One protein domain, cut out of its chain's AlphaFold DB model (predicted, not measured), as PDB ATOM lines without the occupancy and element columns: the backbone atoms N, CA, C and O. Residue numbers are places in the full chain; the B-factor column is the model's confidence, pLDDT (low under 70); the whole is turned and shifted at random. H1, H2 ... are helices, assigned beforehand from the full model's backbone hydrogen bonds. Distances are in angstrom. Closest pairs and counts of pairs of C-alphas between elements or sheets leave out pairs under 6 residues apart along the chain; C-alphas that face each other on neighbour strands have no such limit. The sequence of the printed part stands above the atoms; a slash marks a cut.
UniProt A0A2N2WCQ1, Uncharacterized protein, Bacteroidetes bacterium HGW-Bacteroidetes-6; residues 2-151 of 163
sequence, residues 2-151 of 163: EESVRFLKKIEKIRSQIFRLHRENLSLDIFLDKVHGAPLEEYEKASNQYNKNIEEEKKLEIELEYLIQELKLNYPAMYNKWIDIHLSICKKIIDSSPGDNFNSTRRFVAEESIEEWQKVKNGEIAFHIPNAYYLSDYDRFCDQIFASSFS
ATOM      1  N   GLU A   2      38.989  19.635  16.073       83.19
ATOM      2  CA  GLU A   2      40.137  19.930  15.201       83.19
ATOM      3  C   GLU A   2      41.047  18.710  14.950       83.19
ATOM      4  O   GLU A   2      41.436  18.439  13.813       83.19
ATOM      5  N   GLU A   3      41.310  17.913  15.988       87.38
ATOM      6  CA  GLU A   3      42.107  16.685  15.889       87.38
ATOM      7  C   GLU A   3      41.462  15.638  14.972       87.38
ATOM      8  O   GLU A   3      42.112  15.129  14.062       87.38
ATOM      9  N   SER A   4      40.161  15.383  15.129       88.88
ATOM     10  CA  SER A   4      39.433  14.414  14.307       88.88
ATOM     11  C   SER A   4      39.347  14.832  12.833       88.88
ATOM     12  O   SER A   4      39.371  13.983  11.946       88.88
ATOM     13  N   VAL A   5      39.293  16.139  12.546       90.25
ATOM     14  CA  VAL A   5      39.364  16.669  11.171       90.25
ATOM     15  C   VAL A   5      40.772  16.515  10.595       90.25
ATOM     16  O   VAL A   5      40.916  16.117   9.441       90.25
ATOM     17  N   ARG A   6      41.823  16.796  11.376       90.12
ATOM     18  CA  ARG A   6      43.214  16.565  10.955       90.12
ATOM     19  C   ARG A   6      43.461  15.087  10.652       90.12
ATOM     20  O   ARG A   6      44.085  14.770   9.643       90.12
ATOM     21  N   PHE A   7      42.941  14.209  11.501       91.94
ATOM     22  CA  PHE A   7      43.044  12.767  11.339       91.94
ATOM     23  C   PHE A   7      42.330  12.292  10.069       91.94
ATOM     24  O   PHE A   7      42.930  11.611   9.239       91.94
ATOM     25  N   LEU A   8      41.103  12.769   9.836       93.56
ATOM     26  CA  LEU A   8      40.370  12.483   8.606       93.56
ATOM     27  C   LEU A   8      41.108  12.974   7.346       93.56
ATOM     28  O   LEU A   8      41.164  12.262   6.347       93.56
ATOM     29  N   LYS A   9      41.727  14.161   7.386       92.62
ATOM     30  CA  LYS A   9      42.550  14.668   6.272       92.62
ATOM     31  C   LYS A   9      43.751  13.766   5.974       92.62
ATOM     32  O   LYS A   9      44.146  13.663   4.816       92.62
ATOM     33  N   LYS A  10      44.338  13.118   6.990       95.06
ATOM     34  CA  LYS A  10      45.422  12.142   6.792       95.06
ATOM     35  C   LYS A  10      44.913  10.904   6.048       95.06
ATOM     36  O   LYS A  10      45.532  10.514   5.062       95.06
ATOM     37  N   ILE A  11      43.785  10.346   6.487       96.44
ATOM     38  CA  ILE A  11      43.114   9.207   5.836       96.44
ATOM     39  C   ILE A  11      42.822   9.527   4.369       96.44
ATOM     40  O   ILE A  11      43.222   8.782   3.479       96.44
ATOM     41  N   GLU A  12      42.210  10.683   4.107       95.75
ATOM     42  CA  GLU A  12      41.847  11.072   2.744       95.75
ATOM     43  C   GLU A  12      43.071  11.286   1.849       95.75
ATOM     44  O   GLU A  12      43.067  10.910   0.677       95.75
ATOM     45  N   LYS A  13      44.157  11.833   2.405       95.88
ATOM     46  CA  LYS A  13      45.416  11.984   1.675       95.88
ATOM     47  C   LYS A  13      45.961  10.631   1.213       95.88
ATOM     48  O   LYS A  13      46.361  10.520   0.059       95.88
ATOM     49  N   ILE A  14      45.959   9.622   2.084       97.75
ATOM     50  CA  ILE A  14      46.448   8.275   1.750       97.75
ATOM     51  C   ILE A  14      45.530   7.614   0.715       97.75
ATOM     52  O   ILE A  14      46.014   7.108  -0.295       97.75
ATOM     53  N   ARG A  15      44.204   7.704   0.889       97.50
ATOM     54  CA  ARG A  15      43.231   7.193  -0.092       97.50
ATOM     55  C   ARG A  15      43.418   7.828  -1.477       97.50
ATOM     56  O   ARG A  15      43.415   7.121  -2.483       97.50
ATOM     57  N   SER A  16      43.614   9.149  -1.545       96.06
ATOM     58  CA  SER A  16      43.899   9.857  -2.804       96.06
ATOM     59  C   SER A  16      45.241   9.435  -3.412       96.06
ATOM     60  O   SER A  16      45.345   9.302  -4.630       96.06
ATOM     61  N   GLN A  17      46.270   9.168  -2.599       97.31
ATOM     62  CA  GLN A  17      47.547   8.644  -3.098       97.31
ATOM     63  C   GLN A  17      47.381   7.269  -3.757       97.31
ATOM     64  O   GLN A  17      47.850   7.095  -4.879       97.31
ATOM     65  N   ILE A  18      46.652   6.344  -3.125       97.38
ATOM     66  CA  ILE A  18      46.330   5.027  -3.707       97.38
ATOM     67  C   ILE A  18      45.578   5.192  -5.035       97.38
ATOM     68  O   ILE A  18      45.968   4.627  -6.054       97.38
ATOM     69  N   PHE A  19      44.552   6.047  -5.060       96.38
ATOM     70  CA  PHE A  19      43.781   6.328  -6.274       96.38
ATOM     71  C   PHE A  19      44.650   6.870  -7.428       96.38
ATOM     72  O   PHE A  19      44.458   6.511  -8.593       96.38
ATOM     73  N   ARG A  20      45.641   7.719  -7.126       95.56
ATOM     74  CA  ARG A  20      46.593   8.228  -8.126       95.56
ATOM     75  C   ARG A  20      47.531   7.135  -8.632       95.56
ATOM     76  O   ARG A  20      47.731   7.065  -9.843       95.56
ATOM     77  N   LEU A  21      48.033   6.266  -7.751       96.31
ATOM     78  CA  LEU A  21      48.851   5.113  -8.145       96.31
ATOM     79  C   LEU A  21      48.081   4.173  -9.083       96.31
ATOM     80  O   LEU A  21      48.625   3.778 -10.111       96.31
ATOM     81  N   HIS A  22      46.798   3.902  -8.811       93.19
ATOM     82  CA  HIS A  22      45.924   3.128  -9.711       93.19
ATOM     83  C   HIS A  22      45.839   3.752 -11.106       93.19
ATOM     84  O   HIS A  22      45.984   3.069 -12.120       93.19
ATOM     85  N   ARG A  23      45.631   5.072 -11.172       92.94
ATOM     86  CA  ARG A  23      45.550   5.805 -12.442       92.94
ATOM     87  C   ARG A  23      46.868   5.777 -13.222       92.94
ATOM     88  O   ARG A  23      46.862   5.645 -14.448       92.94
ATOM     89  N   GLU A  24      47.985   5.945 -12.523       94.44
ATOM     90  CA  GLU A  24      49.322   5.863 -13.111       94.44
ATOM     91  C   GLU A  24      49.597   4.454 -13.641       94.44
ATOM     92  O   GLU A  24      50.006   4.309 -14.793       94.44
ATOM     93  N   ASN A  25      49.286   3.422 -12.854       93.50
ATOM     94  CA  ASN A  25      49.453   2.025 -13.249       93.50
ATOM     95  C   ASN A  25      48.610   1.654 -14.458       93.50
ATOM     96  O   ASN A  25      49.127   1.005 -15.356       93.50
ATOM     97  N   LEU A  26      47.372   2.138 -14.557       90.62
ATOM     98  CA  LEU A  26      46.565   1.942 -15.760       90.62
ATOM     99  C   LEU A  26      47.226   2.544 -17.009       90.62
ATOM    100  O   LEU A  26      47.162   1.977 -18.096       90.62
ATOM    101  N   SER A  27      47.872   3.701 -16.863       89.81
ATOM    102  CA  SER A  27      48.582   4.342 -17.975       89.81
ATOM    103  C   SER A  27      49.826   3.546 -18.381       89.81
ATOM    104  O   SER A  27      50.119   3.433 -19.572       89.81
ATOM    105  N   LEU A  28      50.539   2.984 -17.400       91.44
ATOM    106  CA  LEU A  28      51.689   2.107 -17.622       91.44
ATOM    107  C   LEU A  28      51.275   0.776 -18.257       91.44
ATOM    108  O   LEU A  28      51.933   0.336 -19.188       91.44
ATOM    109  N   ASP A  29      50.173   0.181 -17.816       87.75
ATOM    110  CA  ASP A  29      49.636  -1.074 -18.346       87.75
ATOM    111  C   ASP A  29      49.238  -0.926 -19.823       87.75
ATOM    112  O   ASP A  29      49.717  -1.657 -20.685       87.75
ATOM    113  N   ILE A  30      48.503   0.145 -20.158       87.94
ATOM    114  CA  ILE A  30      48.170   0.490 -21.551       87.94
ATOM    115  C   ILE A  30      49.430   0.689 -22.406       87.94
ATOM    116  O   ILE A  30      49.421   0.369 -23.598       87.94
ATOM    117  N   PHE A  31      50.492   1.267 -21.837       87.62
ATOM    118  CA  PHE A  31      51.772   1.389 -22.527       87.62
ATOM    119  C   PHE A  31      52.394   0.006 -22.753       87.62
ATOM    120  O   PHE A  31      52.702  -0.327 -23.891       87.62
ATOM    121  N   LEU A  32      52.519  -0.821 -21.714       86.44
ATOM    122  CA  LEU A  32      53.130  -2.150 -21.796       86.44
ATOM    123  C   LEU A  32      52.407  -3.067 -22.801       86.44
ATOM    124  O   LEU A  32      53.075  -3.764 -23.563       86.44
ATOM    125  N   ASP A  33      51.077  -2.986 -22.887       84.25
ATOM    126  CA  ASP A  33      50.258  -3.764 -23.828       84.25
ATOM    127  C   ASP A  33      50.427  -3.350 -25.297       84.25
ATOM    128  O   ASP A  33      50.349  -4.176 -26.209       84.25
ATOM    129  N   LYS A  34      50.622  -2.054 -25.567       82.19
ATOM    130  CA  LYS A  34      50.624  -1.510 -26.941       82.19
ATOM    131  C   LYS A  34      51.989  -1.544 -27.612       82.19
ATOM    132  O   LYS A  34      52.110  -1.226 -28.798       82.19
ATOM    133  N   VAL A  35      53.028  -1.878 -26.863       76.31
ATOM    134  CA  VAL A  35      54.400  -1.620 -27.267       76.31
ATOM    135  C   VAL A  35      55.024  -2.879 -27.861       76.31
ATOM    136  O   VAL A  35      55.840  -3.580 -27.270       76.31
ATOM    137  N   HIS A  36      54.673  -3.140 -29.118       61.00
ATOM    138  CA  HIS A  36      55.493  -3.982 -29.980       61.00
ATOM    139  C   HIS A  36      56.663  -3.143 -30.517       61.00
ATOM    140  O   HIS A  36      56.512  -2.411 -31.493       61.00
ATOM    141  N   GLY A  37      57.832  -3.242 -29.874       65.94
ATOM    142  CA  GLY A  37      59.090  -2.689 -30.396       65.94
ATOM    143  C   GLY A  37      59.615  -1.394 -29.763       65.94
ATOM    144  O   GLY A  37      60.442  -0.743 -30.399       65.94
ATOM    145  N   ALA A  38      59.198  -1.006 -28.547       76.31
ATOM    146  CA  ALA A  38      59.940   0.045 -27.832       76.31
ATOM    147  C   ALA A  38      61.371  -0.402 -27.511       76.31
ATOM    148  O   ALA A  38      61.635  -1.605 -27.382       76.31
ATOM    149  N   PRO A  39      62.284   0.563 -27.314       85.25
ATOM    150  CA  PRO A  39      63.575   0.293 -26.706       85.25
ATOM    151  C   PRO A  39      63.411  -0.467 -25.384       85.25
ATOM    152  O   PRO A  39      62.572  -0.111 -24.555       85.25
ATOM    153  N   LEU A  40      64.247  -1.488 -25.173       86.69
ATOM    154  CA  LEU A  40      64.237  -2.318 -23.963       86.69
ATOM    155  C   LEU A  40      64.282  -1.472 -22.679       86.69
ATOM    156  O   LEU A  40      63.564  -1.760 -21.730       86.69
ATOM    157  N   GLU A  41      65.060  -0.389 -22.683       90.06
ATOM    158  CA  GLU A  41      65.191   0.530 -21.549       90.06
ATOM    159  C   GLU A  41      63.859   1.200 -21.158       90.06
ATOM    160  O   GLU A  41      63.554   1.335 -19.973       90.06
ATOM    161  N   GLU A  42      63.034   1.596 -22.133       88.56
ATOM    162  CA  GLU A  42      61.731   2.214 -21.859       88.56
ATOM    163  C   GLU A  42      60.747   1.198 -21.273       88.56
ATOM    164  O   GLU A  42      60.024   1.512 -20.322       88.56
ATOM    165  N   TYR A  43      60.768  -0.032 -21.792       89.25
ATOM    166  CA  TYR A  43      59.980  -1.139 -21.258       89.25
ATOM    167  C   TYR A  43      60.395  -1.485 -19.822       89.25
ATOM    168  O   TYR A  43      59.547  -1.568 -18.932       89.25
ATOM    169  N   GLU A  44      61.696  -1.636 -19.564       91.62
ATOM    170  CA  GLU A  44      62.230  -1.921 -18.230       91.62
ATOM    171  C   GLU A  44      61.886  -0.807 -17.241       91.62
ATOM    172  O   GLU A  44      61.463  -1.080 -16.117       91.62
ATOM    173  N   LYS A  45      61.997   0.458 -17.657       92.75
ATOM    174  CA  LYS A  45      61.622   1.602 -16.825       92.75
ATOM    175  C   LYS A  45      60.133   1.592 -16.477       92.75
ATOM    176  O   LYS A  45      59.793   1.797 -15.311       92.75
ATOM    177  N   ALA A  46      59.257   1.349 -17.453       92.00
ATOM    178  CA  ALA A  46      57.813   1.277 -17.230       92.00
ATOM    179  C   ALA A  46      57.437   0.101 -16.312       92.00
ATOM    180  O   ALA A  46      56.703   0.293 -15.345       92.00
ATOM    181  N   SER A  47      58.012  -1.081 -16.553       92.38
ATOM    182  CA  SER A  47      57.807  -2.281 -15.733       92.38
ATOM    183  C   SER A  47      58.286  -2.086 -14.289       92.38
ATOM    184  O   SER A  47      57.562  -2.374 -13.335       92.38
ATOM    185  N   ASN A  48      59.472  -1.502 -14.097       95.25
ATOM    186  CA  ASN A  48      59.999  -1.198 -12.766       95.25
ATOM    187  C   ASN A  48      59.127  -0.180 -12.018       95.25
ATOM    188  O   ASN A  48      58.883  -0.345 -10.822       95.25
ATOM    189  N   GLN A  49      58.635   0.857 -12.704       96.12
ATOM    190  CA  GLN A  49      57.736   1.836 -12.092       96.12
ATOM    191  C   GLN A  49      56.385   1.212 -11.717       96.12
ATOM    192  O   GLN A  49      55.888   1.480 -10.626       96.12
ATOM    193  N   TYR A  50      55.831   0.352 -12.573       94.12
ATOM    194  CA  TYR A  50      54.588  -0.372 -12.308       94.12
ATOM    195  C   TYR A  50      54.703  -1.239 -11.044       94.12
ATOM    196  O   TYR A  50      53.896  -1.122 -10.122       94.12
ATOM    197  N   ASN A  51      55.774  -2.033 -10.939       94.88
ATOM    198  CA  ASN A  51      56.034  -2.863  -9.760       94.88
ATOM    199  C   ASN A  51      56.235  -2.023  -8.491       94.88
ATOM    200  O   ASN A  51      55.674  -2.339  -7.442       94.88
ATOM    201  N   LYS A  52      56.978  -0.913  -8.588       97.31
ATOM    202  CA  LYS A  52      57.174   0.014  -7.465       97.31
ATOM    203  C   LYS A  52      55.854   0.616  -6.983       97.31
ATOM    204  O   LYS A  52      55.643   0.727  -5.778       97.31
ATOM    205  N   ASN A  53      54.974   0.994  -7.907       96.88
ATOM    206  CA  ASN A  53      53.660   1.528  -7.571       96.88
ATOM    207  C   ASN A  53      52.803   0.482  -6.845       96.88
ATOM    208  O   ASN A  53      52.194   0.825  -5.840       96.88
ATOM    209  N   ILE A  54      52.818  -0.786  -7.280       95.25
ATOM    210  CA  ILE A  54      52.115  -1.885  -6.590       95.25
ATOM    211  C   ILE A  54      52.643  -2.090  -5.163       95.25
ATOM    212  O   ILE A  54      51.872  -2.325  -4.232       95.25
ATOM    213  N   GLU A  55      53.961  -2.045  -4.966       97.38
ATOM    214  CA  GLU A  55      54.549  -2.190  -3.632       97.38
ATOM    215  C   GLU A  55      54.179  -1.033  -2.702       97.38
ATOM    216  O   GLU A  55      53.918  -1.254  -1.519       97.38
ATOM    217  N   GLU A  56      54.179   0.194  -3.221       97.88
ATOM    218  CA  GLU A  56      53.800   1.383  -2.460       97.88
ATOM    219  C   GLU A  56      52.307   1.380  -2.127       97.88
ATOM    220  O   GLU A  56      51.932   1.642  -0.986       97.88
ATOM    221  N   GLU A  57      51.467   1.004  -3.086       96.50
ATOM    222  CA  GLU A  57      50.028   0.849  -2.909       96.50
ATOM    223  C   GLU A  57      49.715  -0.075  -1.733       96.50
ATOM    224  O   GLU A  57      49.054   0.350  -0.792       96.50
ATOM    225  N   LYS A  58      50.294  -1.282  -1.701       96.94
ATOM    226  CA  LYS A  58      50.085  -2.238  -0.600       96.94
ATOM    227  C   LYS A  58      50.467  -1.671   0.768       96.94
ATOM    228  O   LYS A  58      49.801  -1.950   1.763       96.94
ATOM    229  N   LYS A  59      51.546  -0.886   0.849       98.00
ATOM    230  CA  LYS A  59      51.957  -0.241   2.109       98.00
ATOM    231  C   LYS A  59      50.938   0.807   2.544       98.00
ATOM    232  O   LYS A  59      50.579   0.854   3.720       98.00
ATOM    233  N   LEU A  60      50.470   1.619   1.599       98.31
ATOM    234  CA  LEU A  60      49.467   2.647   1.846       98.31
ATOM    235  C   LEU A  60      48.110   2.039   2.211       98.31
ATOM    236  O   LEU A  60      47.443   2.582   3.081       98.31
ATOM    237  N   GLU A  61      47.715   0.914   1.611       97.62
ATOM    238  CA  GLU A  61      46.481   0.195   1.954       97.62
ATOM    239  C   GLU A  61      46.497  -0.296   3.404       97.62
ATOM    240  O   GLU A  61      45.533  -0.076   4.137       97.62
ATOM    241  N   ILE A  62      47.616  -0.879   3.849       97.75
ATOM    242  CA  ILE A  62      47.792  -1.317   5.241       97.75
ATOM    243  C   ILE A  62      47.731  -0.119   6.201       97.75
ATOM    244  O   ILE A  62      47.058  -0.184   7.233       97.75
ATOM    245  N   GLU A  63      48.416   0.989   5.880       97.69
ATOM    246  CA  GLU A  63      48.352   2.206   6.703       97.69
ATOM    247  C   GLU A  63      46.929   2.783   6.736       97.69
ATOM    248  O   GLU A  63      46.443   3.183   7.796       97.69
ATOM    249  N   LEU A  64      46.249   2.813   5.590       98.06
ATOM    250  CA  LEU A  64      44.895   3.338   5.463       98.06
ATOM    251  C   LEU A  64      43.909   2.530   6.299       98.06
ATOM    252  O   LEU A  64      43.138   3.117   7.057       98.06
ATOM    253  N   GLU A  65      43.952   1.202   6.197       97.75
ATOM    254  CA  GLU A  65      43.091   0.315   6.973       97.75
ATOM    255  C   GLU A  65      43.283   0.545   8.477       97.75
ATOM    256  O   GLU A  65      42.302   0.751   9.196       97.75
ATOM    257  N   TYR A  66      44.534   0.613   8.944       97.38
ATOM    258  CA  TYR A  66      44.846   0.908  10.344       97.38
ATOM    259  C   TYR A  66      44.238   2.242  10.803       97.38
ATOM    260  O   TYR A  66      43.528   2.297  11.812       97.38
ATOM    261  N   LEU A  67      44.457   3.319  10.042       97.38
ATOM    262  CA  LEU A  67      43.945   4.646  10.392       97.38
ATOM    263  C   LEU A  67      42.415   4.698  10.368       97.38
ATOM    264  O   LEU A  67      41.805   5.386  11.186       97.38
ATOM    265  N   ILE A  68      41.769   3.969   9.460       97.00
ATOM    266  CA  ILE A  68      40.309   3.888   9.410       97.00
ATOM    267  C   ILE A  68      39.758   3.174  10.644       97.00
ATOM    268  O   ILE A  68      38.769   3.645  11.213       97.00
ATOM    269  N   GLN A  69      40.399   2.098  11.109       96.25
ATOM    270  CA  GLN A  69      39.996   1.442  12.355       96.25
ATOM    271  C   GLN A  69      40.133   2.394  13.551       96.25
ATOM    272  O   GLN A  69      39.213   2.503  14.364       96.25
ATOM    273  N   GLU A  70      41.223   3.163  13.622       96.56
ATOM    274  CA  GLU A  70      41.392   4.204  14.641       96.56
ATOM    275  C   GLU A  70      40.317   5.299  14.548       96.56
ATOM    276  O   GLU A  70      39.786   5.723  15.577       96.56
ATOM    277  N   LEU A  71      39.949   5.743  13.339       95.56
ATOM    278  CA  LEU A  71      38.892   6.740  13.137       95.56
ATOM    279  C   LEU A  71      37.541   6.192  13.601       95.56
ATOM    280  O   LEU A  71      36.792   6.897  14.275       95.56
ATOM    281  N   LYS A  72      37.238   4.939  13.258       95.31
ATOM    282  CA  LYS A  72      35.987   4.266  13.613       95.31
ATOM    283  C   LYS A  72      35.833   4.119  15.127       95.31
ATOM    284  O   LYS A  72      34.744   4.359  15.644       95.31
ATOM    285  N   LEU A  73      36.910   3.764  15.829       95.75
ATOM    286  CA  LEU A  73      36.910   3.584  17.283       95.75
ATOM    287  C   LEU A  73      36.853   4.915  18.042       95.75
ATOM    288  O   LEU A  73      36.053   5.063  18.963       95.75
ATOM    289  N   ASN A  74      37.683   5.885  17.654       95.44
ATOM    290  CA  ASN A  74      37.861   7.118  18.426       95.44
ATOM    291  C   ASN A  74      36.908   8.242  17.995       95.44
ATOM    292  O   ASN A  74      36.547   9.102  18.798       95.44
ATOM    293  N   TYR A  75      36.486   8.248  16.728       95.69
ATOM    294  CA  TYR A  75      35.706   9.327  16.122       95.69
ATOM    295  C   TYR A  75      34.587   8.800  15.195       95.69
ATOM    296  O   TYR A  75      34.520   9.187  14.023       95.69
ATOM    297  N   PRO A  76      33.644   7.977  15.691       95.06
ATOM    298  CA  PRO A  76      32.632   7.311  14.858       95.06
ATOM    299  C   PRO A  76      31.749   8.279  14.051       95.06
ATOM    300  O   PRO A  76      31.374   7.991  12.915       95.06
ATOM    301  N   ALA A  77      31.453   9.469  14.587       94.00
ATOM    302  CA  ALA A  77      30.717  10.500  13.850       94.00
ATOM    303  C   ALA A  77      31.496  11.021  12.628       94.00
ATOM    304  O   ALA A  77      30.905  11.308  11.588       94.00
ATOM    305  N   MET A  78      32.824  11.118  12.735       94.75
ATOM    306  CA  MET A  78      33.687  11.540  11.631       94.75
ATOM    307  C   MET A  78      33.885  10.426  10.605       94.75
ATOM    308  O   MET A  78      33.915  10.725   9.416       94.75
ATOM    309  N   TYR A  79      33.944   9.167  11.046       96.25
ATOM    310  CA  TYR A  79      33.908   8.005  10.154       96.25
ATOM    311  C   TYR A  79      32.635   7.991   9.295       96.25
ATOM    312  O   TYR A  79      32.711   7.911   8.072       96.25
ATOM    313  N   ASN A  80      31.462   8.181   9.905       95.81
ATOM    314  CA  ASN A  80      30.206   8.251   9.152       95.81
ATOM    315  C   ASN A  80      30.173   9.449   8.194       95.81
ATOM    316  O   ASN A  80      29.805   9.295   7.032       95.81
ATOM    317  N   LYS A  81      30.625  10.627   8.647       95.00
ATOM    318  CA  LYS A  81      30.709  11.821   7.795       95.00
ATOM    319  C   LYS A  81      31.628  11.607   6.589       95.00
ATOM    320  O   LYS A  81      31.318  12.087   5.503       95.00
ATOM    321  N   TRP A  82      32.741  10.903   6.768       95.88
ATOM    322  CA  TRP A  82      33.658  10.555   5.685       95.88
ATOM    323  C   TRP A  82      32.981   9.711   4.604       95.88
ATOM    324  O   TRP A  82      33.052  10.045   3.421       95.88
ATOM    325  N   ILE A  83      32.242   8.679   5.014       97.44
ATOM    326  CA  ILE A  83      31.468   7.841   4.093       97.44
ATOM    327  C   ILE A  83      30.383   8.663   3.386       97.44
ATOM    328  O   ILE A  83      30.242   8.584   2.166       97.44
ATOM    329  N   ASP A  84      29.646   9.498   4.122       96.25
ATOM    330  CA  ASP A  84      28.593  10.339   3.547       96.25
ATOM    331  C   ASP A  84      29.147  11.329   2.504       96.25
ATOM    332  O   ASP A  84      28.509  11.558   1.471       96.25
ATOM    333  N   ILE A  85      30.356  11.867   2.720       95.75
ATOM    334  CA  ILE A  85      31.061  12.685   1.726       95.75
ATOM    335  C   ILE A  85      31.282  11.879   0.445       95.75
ATOM    336  O   ILE A  85      30.896  12.338  -0.630       95.75
ATOM    337  N   HIS A  86      31.829  10.670   0.530       97.81
ATOM    338  CA  HIS A  86      32.097   9.854  -0.653       97.81
ATOM    339  C   HIS A  86      30.835   9.392  -1.390       97.81
ATOM    340  O   HIS A  86      30.777   9.445  -2.623       97.81
ATOM    341  N   LEU A  87      29.776   9.054  -0.658       97.12
ATOM    342  CA  LEU A  87      28.460   8.794  -1.243       97.12
ATOM    343  C   LEU A  87      27.926  10.023  -1.995       97.12
ATOM    344  O   LEU A  87      27.338   9.888  -3.068       97.12
ATOM    345  N   SER A  88      28.143  11.231  -1.464       95.75
ATOM    346  CA  SER A  88      27.734  12.471  -2.133       95.75
ATOM    347  C   SER A  88      28.538  12.757  -3.408       95.75
ATOM    348  O   SER A  88      27.964  13.243  -4.381       95.75
ATOM    349  N   ILE A  89      29.831  12.403  -3.443       95.44
ATOM    350  CA  ILE A  89      30.667  12.497  -4.651       95.44
ATOM    351  C   ILE A  89      30.081  11.615  -5.753       95.44
ATOM    352  O   ILE A  89      29.841  12.100  -6.858       95.44
ATOM    353  N   CYS A  90      29.795  10.347  -5.443       96.25
ATOM    354  CA  CYS A  90      29.249   9.406  -6.421       96.25
ATOM    355  C   CYS A  90      27.904   9.892  -6.980       96.25
ATOM    356  O   CYS A  90      27.696   9.883  -8.190       96.25
ATOM    357  N   LYS A  91      27.023  10.426  -6.123       94.38
ATOM    358  CA  LYS A  91      25.755  11.039  -6.557       94.38
ATOM    359  C   LYS A  91      25.973  12.233  -7.489       94.38
ATOM    360  O   LYS A  91      25.369  12.285  -8.553       94.38
ATOM    361  N   LYS A  92      26.895  13.145  -7.161       92.62
ATOM    362  CA  LYS A  92      27.231  14.274  -8.048       92.62
ATOM    363  C   LYS A  92      27.781  13.818  -9.400       92.62
ATOM    364  O   LYS A  92      27.494  14.436 -10.423       92.62
ATOM    365  N   ILE A  93      28.577  12.754  -9.424       92.31
ATOM    366  CA  ILE A  93      29.089  12.149 -10.660       92.31
ATOM    367  C   ILE A  93      27.931  11.612 -11.511       92.31
ATOM    368  O   ILE A  93      27.878  11.892 -12.708       92.31
ATOM    369  N   ILE A  94      26.982  10.903 -10.896       92.19
ATOM    370  CA  ILE A  94      25.775  10.395 -11.563       92.19
ATOM    371  C   ILE A  94      24.944  11.549 -12.141       92.19
ATOM    372  O   ILE A  94      24.596  11.520 -13.321       92.19
ATOM    373  N   ASP A  95      24.690  12.587 -11.346       89.56
ATOM    374  CA  ASP A  95      23.866  13.738 -11.740       89.56
ATOM    375  C   ASP A  95      24.529  14.601 -12.829       89.56
ATOM    376  O   ASP A  95      23.848  15.249 -13.620       89.56
ATOM    377  N   SER A  96      25.865  14.601 -12.892       85.94
ATOM    378  CA  SER A  96      26.647  15.347 -13.890       85.94
ATOM    379  C   SER A  96      26.906  14.584 -15.195       85.94
ATOM    380  O   SER A  96      27.564  15.131 -16.076       85.94
ATOM    381  N   SER A  97      26.409  13.350 -15.338       78.44
ATOM    382  CA  SER A  97      26.625  12.497 -16.518       78.44
ATOM    383  C   SER A  97      25.411  12.543 -17.472       78.44
ATOM    384  O   SER A  97      24.437  11.827 -17.230       78.44
ATOM    385  N   PRO A  98      25.408  13.365 -18.546       69.12
ATOM    386  CA  PRO A  98      24.308  13.408 -19.523       69.12
ATOM    387  C   PRO A  98      24.222  12.115 -20.357       69.12
ATOM    388  O   PRO A  98      25.206  11.414 -20.501       69.12
ATOM    389  N   GLY A  99      23.062  11.781 -20.930       59.88
ATOM    390  CA  GLY A  99      22.741  10.436 -21.458       59.88
ATOM    391  C   GLY A  99      23.449   9.924 -22.732       59.88
ATOM    392  O   GLY A  99      22.774   9.345 -23.577       59.88
ATOM    393  N   ASP A 100      24.762  10.107 -22.901       70.31
ATOM    394  CA  ASP A 100      25.552   9.403 -23.927       70.31
ATOM    395  C   ASP A 100      26.126   8.053 -23.418       70.31
ATOM    396  O   ASP A 100      26.035   7.711 -22.235       70.31
ATOM    397  N   ASN A 101      26.691   7.242 -24.323       65.88
ATOM    398  CA  ASN A 101      27.166   5.885 -24.007       65.88
ATOM    399  C   ASN A 101      28.340   5.865 -23.012       65.88
ATOM    400  O   ASN A 101      28.378   5.003 -22.135       65.88
ATOM    401  N   PHE A 102      29.289   6.801 -23.117       69.69
ATOM    402  CA  PHE A 102      30.416   6.879 -22.177       69.69
ATOM    403  C   PHE A 102      29.923   7.275 -20.783       69.69
ATOM    404  O   PHE A 102      30.313   6.685 -19.774       69.69
ATOM    405  N   ASN A 103      28.981   8.211 -20.735       79.81
ATOM    406  CA  ASN A 103      28.321   8.624 -19.509       79.81
ATOM    407  C   ASN A 103      27.449   7.517 -18.910       79.81
ATOM    408  O   ASN A 103      27.283   7.483 -17.694       79.81
ATOM    409  N   SER A 104      26.961   6.572 -19.720       85.94
ATOM    410  CA  SER A 104      26.240   5.388 -19.234       85.94
ATOM    411  C   SER A 104      27.163   4.447 -18.451       85.94
ATOM    412  O   SER A 104      26.823   4.055 -17.337       85.94
ATOM    413  N   THR A 105      28.364   4.143 -18.963       91.62
ATOM    414  CA  THR A 105      29.355   3.342 -18.216       91.62
ATOM    415  C   THR A 105      29.889   4.094 -17.000       91.62
ATOM    416  O   THR A 105      29.988   3.521 -15.920       91.62
ATOM    417  N   ARG A 106      30.181   5.395 -17.135       92.88
ATOM    418  CA  ARG A 106      30.600   6.233 -16.001       92.88
ATOM    419  C   ARG A 106      29.557   6.238 -14.885       92.88
ATOM    420  O   ARG A 106      29.916   6.106 -13.718       92.88
ATOM    421  N   ARG A 107      28.277   6.372 -15.241       93.88
ATOM    422  CA  ARG A 107      27.156   6.301 -14.303       93.88
ATOM    423  C   ARG A 107      27.095   4.944 -13.613       93.88
ATOM    424  O   ARG A 107      27.044   4.918 -12.392       93.88
ATOM    425  N   PHE A 108      27.159   3.855 -14.376       94.19
ATOM    426  CA  PHE A 108      27.161   2.498 -13.830       94.19
ATOM    427  C   PHE A 108      28.290   2.297 -12.806       94.19
ATOM    428  O   PHE A 108      28.039   1.889 -11.680       94.19
ATOM    429  N   VAL A 109      29.519   2.704 -13.132       95.94
ATOM    430  CA  VAL A 109      30.672   2.588 -12.217       95.94
ATOM    431  C   VAL A 109      30.524   3.476 -10.971       95.94
ATOM    432  O   VAL A 109      31.015   3.147  -9.887       95.94
ATOM    433  N   ALA A 110      29.845   4.618 -11.097       96.62
ATOM    434  CA  ALA A 110      29.505   5.459  -9.955       96.62
ATOM    435  C   ALA A 110      28.419   4.824  -9.064       96.62
ATOM    436  O   ALA A 110      28.484   4.975  -7.846       96.62
ATOM    437  N   GLU A 111      27.459   4.103  -9.648       97.00
ATOM    438  CA  GLU A 111      26.448   3.316  -8.928       97.00
ATOM    439  C   GLU A 111      27.102   2.131  -8.192       97.00
ATOM    440  O   GLU A 111      26.902   2.001  -6.987       97.00
ATOM    441  N   GLU A 112      27.995   1.372  -8.839       97.88
ATOM    442  CA  GLU A 112      28.804   0.333  -8.172       97.88
ATOM    443  C   GLU A 112      29.634   0.918  -7.021       97.88
ATOM    444  O   GLU A 112      29.689   0.367  -5.924       97.88
ATOM    445  N   SER A 113      30.233   2.095  -7.224       97.94
ATOM    446  CA  SER A 113      30.990   2.761  -6.160       97.94
ATOM    447  C   SER A 113      30.111   3.164  -4.972       97.94
ATOM    448  O   SER A 113      30.594   3.164  -3.841       97.94
ATOM    449  N   ILE A 114      28.829   3.488  -5.187       98.25
ATOM    450  CA  ILE A 114      27.881   3.695  -4.084       98.25
ATOM    451  C   ILE A 114      27.699   2.400  -3.298       98.25
ATOM    452  O   ILE A 114      27.729   2.452  -2.069       98.25
ATOM    453  N   GLU A 115      27.518   1.266  -3.974       98.38
ATOM    454  CA  GLU A 115      27.353  -0.039  -3.325       98.38
ATOM    455  C   GLU A 115      28.580  -0.403  -2.482       98.38
ATOM    456  O   GLU A 115      28.435  -0.754  -1.311       98.38
ATOM    457  N   GLU A 116      29.789  -0.217  -3.016       98.56
ATOM    458  CA  GLU A 116      31.031  -0.441  -2.266       98.56
ATOM    459  C   GLU A 116      31.142   0.484  -1.041       98.56
ATOM    460  O   GLU A 116      31.456   0.036   0.063       98.56
ATOM    461  N   TRP A 117      30.783   1.767  -1.160       98.25
ATOM    462  CA  TRP A 117      30.730   2.659   0.005       98.25
ATOM    463  C   TRP A 117      29.656   2.262   1.031       98.25
ATOM    464  O   TRP A 117      29.842   2.497   2.228       98.25
ATOM    465  N   GLN A 118      28.548   1.636   0.615       98.31
ATOM    466  CA  GLN A 118      27.590   1.052   1.564       98.31
ATOM    467  C   GLN A 118      28.183  -0.158   2.292       98.31
ATOM    468  O   GLN A 118      27.992  -0.278   3.502       98.31
ATOM    469  N   LYS A 119      28.971  -1.001   1.617       98.44
ATOM    470  CA  LYS A 119      29.710  -2.095   2.271       98.44
ATOM    471  C   LYS A 119      30.689  -1.561   3.320       98.44
ATOM    472  O   LYS A 119      30.735  -2.090   4.431       98.44
ATOM    473  N   VAL A 120      31.397  -0.460   3.034       97.81
ATOM    474  CA  VAL A 120      32.242   0.243   4.028       97.81
ATOM    475  C   VAL A 120      31.412   0.700   5.232       97.81
ATOM    476  O   VAL A 120      31.782   0.483   6.389       97.81
ATOM    477  N   LYS A 121      30.245   1.303   4.980       96.50
ATOM    478  CA  LYS A 121      29.327   1.755   6.035       96.50
ATOM    479  C   LYS A 121      28.850   0.613   6.932       96.50
ATOM    480  O   LYS A 121      28.801   0.781   8.150       96.50
ATOM    481  N   ASN A 122      28.549  -0.538   6.340       96.50
ATOM    482  CA  ASN A 122      28.114  -1.741   7.046       96.50
ATOM    483  C   ASN A 122      29.272  -2.493   7.724       96.50
ATOM    484  O   ASN A 122      29.034  -3.377   8.545       96.50
ATOM    485  N   GLY A 123      30.522  -2.132   7.419       94.88
ATOM    486  CA  GLY A 123      31.715  -2.795   7.940       94.88
ATOM    487  C   GLY A 123      32.040  -4.122   7.254       94.88
ATOM    488  O   GLY A 123      32.734  -4.940   7.848       94.88
ATOM    489  N   GLU A 124      31.543  -4.335   6.037       97.44
ATOM    490  CA  GLU A 124      31.835  -5.516   5.215       97.44
ATOM    491  C   GLU A 124      33.233  -5.433   4.579       97.44
ATOM    492  O   GLU A 124      33.905  -6.450   4.430       97.44
ATOM    493  N   ILE A 125      33.685  -4.218   4.250       96.88
ATOM    494  CA  ILE A 125      35.043  -3.907   3.781       96.88
ATOM    495  C   ILE A 125      35.591  -2.687   4.536       96.88
ATOM    496  O   ILE A 125      34.821  -1.888   5.072       96.88
ATOM    497  N   ALA A 126      36.917  -2.534   4.596       94.62
ATOM    498  CA  ALA A 126      37.551  -1.443   5.340       94.62
ATOM    499  C   ALA A 126      37.426  -0.080   4.636       94.62
ATOM    500  O   ALA A 126      37.144   0.930   5.281       94.62
ATOM    501  N   PHE A 127      37.633  -0.046   3.318       96.81
ATOM    502  CA  PHE A 127      37.536   1.152   2.482       96.81
ATOM    503  C   PHE A 127      37.265   0.783   1.023       96.81
ATOM    504  O   PHE A 127      37.403  -0.375   0.637       96.81
ATOM    505  N   HIS A 128      36.903   1.784   0.217       97.31
ATOM    506  CA  HIS A 128      36.725   1.658  -1.228       97.31
ATOM    507  C   HIS A 128      37.679   2.594  -1.980       97.31
ATOM    508  O   HIS A 128      37.831   3.764  -1.613       97.31
ATOM    509  N   ILE A 129      38.284   2.092  -3.059       96.56
ATOM    510  CA  ILE A 129      39.039   2.881  -4.039       96.56
ATOM    511  C   ILE A 129      38.241   2.873  -5.352       96.56
ATOM    512  O   ILE A 129      38.160   1.840  -6.015       96.56
ATOM    513  N   PRO A 130      37.631   4.006  -5.748       94.56
ATOM    514  CA  PRO A 130      36.847   4.071  -6.975       94.56
ATOM    515  C   PRO A 130      37.692   3.780  -8.215       94.56
ATOM    516  O   PRO A 130      38.872   4.122  -8.272       94.56
ATOM    517  N   ASN A 131      37.065   3.220  -9.251       93.62
ATOM    518  CA  ASN A 131      37.741   2.927 -10.511       93.62
ATOM    519  C   ASN A 131      38.268   4.219 -11.169       93.62
ATOM    520  O   ASN A 131      37.500   5.046 -11.672       93.62
ATOM    521  N   ALA A 132      39.592   4.373 -11.190       91.94
ATOM    522  CA  ALA A 132      40.246   5.601 -11.631       91.94
ATOM    523  C   ALA A 132      40.140   5.879 -13.141       91.94
ATOM    524  O   ALA A 132      40.348   7.020 -13.561       91.94
ATOM    525  N   TYR A 133      39.799   4.876 -13.958       90.38
ATOM    526  CA  TYR A 133      39.592   5.058 -15.395       90.38
ATOM    527  C   TYR A 133      38.306   5.837 -15.670       90.38
ATOM    528  O   TYR A 133      38.328   6.894 -16.300       90.38
ATOM    529  N   TYR A 134      37.182   5.339 -15.150       92.19
ATOM    530  CA  TYR A 134      35.867   5.932 -15.398       92.19
ATOM    531  C   TYR A 134      35.577   7.125 -14.485       92.19
ATOM    532  O   TYR A 134      34.881   8.057 -14.889       92.19
ATOM    533  N   LEU A 135      36.140   7.133 -13.274       93.88
ATOM    534  CA  LEU A 135      35.928   8.174 -12.268       93.88
ATOM    535  C   LEU A 135      37.181   9.036 -12.069       93.88
ATOM    536  O   LEU A 135      37.500   9.436 -10.956       93.88
ATOM    537  N   SER A 136      37.910   9.339 -13.144       90.38
ATOM    538  CA  SER A 136      39.192  10.067 -13.086       90.38
ATOM    539  C   SER A 136      39.131  11.455 -12.424       90.38
ATOM    540  O   SER A 136      40.161  11.980 -11.994       90.38
ATOM    541  N   ASP A 137      37.939  12.050 -12.317       90.12
ATOM    542  CA  ASP A 137      37.678  13.324 -11.649       90.12
ATOM    543  C   ASP A 137      37.133  13.185 -10.216       90.12
ATOM    544  O   ASP A 137      36.752  14.189  -9.607       90.12
ATOM    545  N   TYR A 138      37.141  11.974  -9.649       93.81
ATOM    546  CA  TYR A 138      36.691  11.693  -8.284       93.81
ATOM    547  C   TYR A 138      37.422  12.544  -7.242       93.81
ATOM    548  O   TYR A 138      36.777  13.211  -6.436       93.81
ATOM    549  N   ASP A 139      38.757  12.599  -7.300       91.94
ATOM    550  CA  ASP A 139      39.572  13.402  -6.377       91.94
ATOM    551  C   ASP A 139      39.238  14.899  -6.462       91.94
ATOM    552  O   ASP A 139      39.166  15.574  -5.440       91.94
ATOM    553  N   ARG A 140      38.932  15.416  -7.660       90.81
ATOM    554  CA  ARG A 140      38.512  16.817  -7.832       90.81
ATOM    555  C   ARG A 140      37.203  17.096  -7.093       90.81
ATOM    556  O   ARG A 140      37.076  18.129  -6.438       90.81
ATOM    557  N   PHE A 141      36.219  16.203  -7.208       90.12
ATOM    558  CA  PHE A 141      34.977  16.327  -6.443       90.12
ATOM    559  C   PHE A 141      35.213  16.139  -4.946       90.12
ATOM    560  O   PHE A 141      34.573  16.823  -4.145       90.12
ATOM    561  N   CYS A 142      36.142  15.259  -4.575       90.06
ATOM    562  CA  CYS A 142      36.541  15.047  -3.195       90.06
ATOM    563  C   CYS A 142      37.066  16.340  -2.573       90.06
ATOM    564  O   CYS A 142      36.489  16.806  -1.594       90.06
ATOM    565  N   ASP A 143      38.048  16.989  -3.200       87.81
ATOM    566  CA  ASP A 143      38.625  18.254  -2.738       87.81
ATOM    567  C   ASP A 143      37.552  19.340  -2.547       87.81
ATOM    568  O   ASP A 143      37.507  20.014  -1.514       87.81
ATOM    569  N   GLN A 144      36.636  19.475  -3.513       87.62
ATOM    570  CA  GLN A 144      35.535  20.442  -3.451       87.62
ATOM    571  C   GLN A 144      34.578  20.162  -2.285       87.62
ATOM    572  O   GLN A 144      34.224  21.070  -1.526       87.62
ATOM    573  N   ILE A 145      34.139  18.910  -2.134       87.19
ATOM    574  CA  ILE A 145      33.154  18.542  -1.114       87.19
ATOM    575  C   ILE A 145      33.791  18.555   0.276       87.19
ATOM    576  O   ILE A 145      33.180  19.087   1.203       87.19
ATOM    577  N   PHE A 146      35.022  18.065   0.430       86.00
ATOM    578  CA  PHE A 146      35.763  18.145   1.687       86.00
ATOM    579  C   PHE A 146      35.971  19.592   2.128       86.00
ATOM    580  O   PHE A 146      35.681  19.912   3.280       86.00
ATOM    581  N   ALA A 147      36.401  20.483   1.227       82.50
ATOM    582  CA  ALA A 147      36.541  21.902   1.550       82.50
ATOM    583  C   ALA A 147      35.215  22.489   2.058       82.50
ATOM    584  O   ALA A 147      35.183  23.110   3.119       82.50
ATOM    585  N   SER A 148      34.101  22.219   1.370       84.44
ATOM    586  CA  SER A 148      32.777  22.705   1.788       84.44
ATOM    587  C   SER A 148      32.265  22.083   3.096       84.44
ATOM    588  O   SER A 148      31.585  22.747   3.870       84.44
ATOM    589  N   SER A 149      32.628  20.831   3.384       82.44
ATOM    590  CA  SER A 149      32.144  20.076   4.551       82.44
ATOM    591  C   SER A 149      32.798  20.497   5.867       82.44
ATOM    592  O   SER A 149      32.298  20.138   6.940       82.44
ATOM    593  N   PHE A 150      33.927  21.203   5.793       80.75
ATOM    594  CA  PHE A 150      34.728  21.629   6.943       80.75
ATOM    595  C   PHE A 150      35.072  23.126   6.919       80.75
ATOM    596  O   PHE A 150      35.882  23.567   7.731       80.75
ATOM    597  N   SER A 151      34.465  23.897   6.016       74.88
ATOM    598  CA  SER A 151      34.463  25.360   6.095       74.88
ATOM    599  C   SER A 151      33.411  25.804   7.114       74.88
ATOM    600  O   SER A 151      32.315  25.242   7.150       74.88
TER     601      SER A 151
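What this domain is: This is residues 2 to 151 of the 163 residues of an uncharacterized protein of Bacteroidetes bacterium HGW-Bacteroidetes-6 (UniProt A0A2N2WCQ1). Two helical hairpins of unequal length open from a shared end as a V: the long one is H1 and H2, the shorter one H3 and H4, and the joint lies where H2 turns into H3. H5 packs on H3 on the side away from H4, and part of the link of residues 123 to 137 fills the gap between the hairpins, while residues 36 to 41, at the far end of the long hairpin, stick out. The printed part has 150 residues, with five named helices, H1 to H5 in that order, and no named strand; the class is all helix. The whole is compact, with a radius of gyration of the C-alphas of 17.2 A, and its C-alphas span 54 by 39 by 30 A.

How they stand to each other: H1, residues 2 to 34, and H2, residues 40 to 74, form a helical hairpin: they touch, closest at the C-alphas of Ile 18 and Glu 57, 5.6 A apart, and run opposite ways at a shallow tilt of 25 degrees. H3, residues 76 to 95, touches H2 with residues 78 to 79 alone, closest at C-alphas 72 and 79, 5.5 A apart, at a steep tilt of 50 degrees. H1 touches H3 with residues 4 to 8 alone; the closest C-alphas, of Ser 4 and Met 78, are 7.0 A apart, and the two run the same way at a steep tilt of 43 degrees. H4, residues 101 to 122, forms a second helical hairpin with H3: the closest C-alphas, of Ile 94 and Arg 107, are 5.1 A apart, at a shallow tilt of 14 degrees. H5, residues 138 to 150, touches residues 85 to 93 of H3 alone, closest at the C-alphas of Ile 89 and Phe 141, 6.0 A apart, at a steep tilt of 50 degrees. H1 and H5 are close but not clearly touching, with the C-alphas of Ser 16 and Asp 139 6.6 A apart. H4 is apart from H1, H2 and H5. In H1, H2, H3, H4 and H5 every O i to N i+4 pair is within hydrogen-bond range.

Where its parts are: H1 begins at C-alpha 2, (40.137, 19.930, 15.201), and measures 48.4 A from first to last C-alpha. H2 measures 50.8 A and ends at C-alpha 74, (37.861, 7.118, 18.426). H3 measures 28.7 A, H4 32.0 A and H5 18.3 A, the last ending at C-alpha 150, (34.728, 21.629, 6.943).

The domain as a whole: The two C-alphas farthest apart, of Glu 2 and Gly 37, are 54.3 A apart. The printed part has no cut; the links H1 to H2, H2 to H3 and H3 to H4 are tight, and H4 to H5 is long. Mean pLDDT of the printed part is 91.7; residues 36 to 37, 98 to 99 and 101 to 102 are under 70.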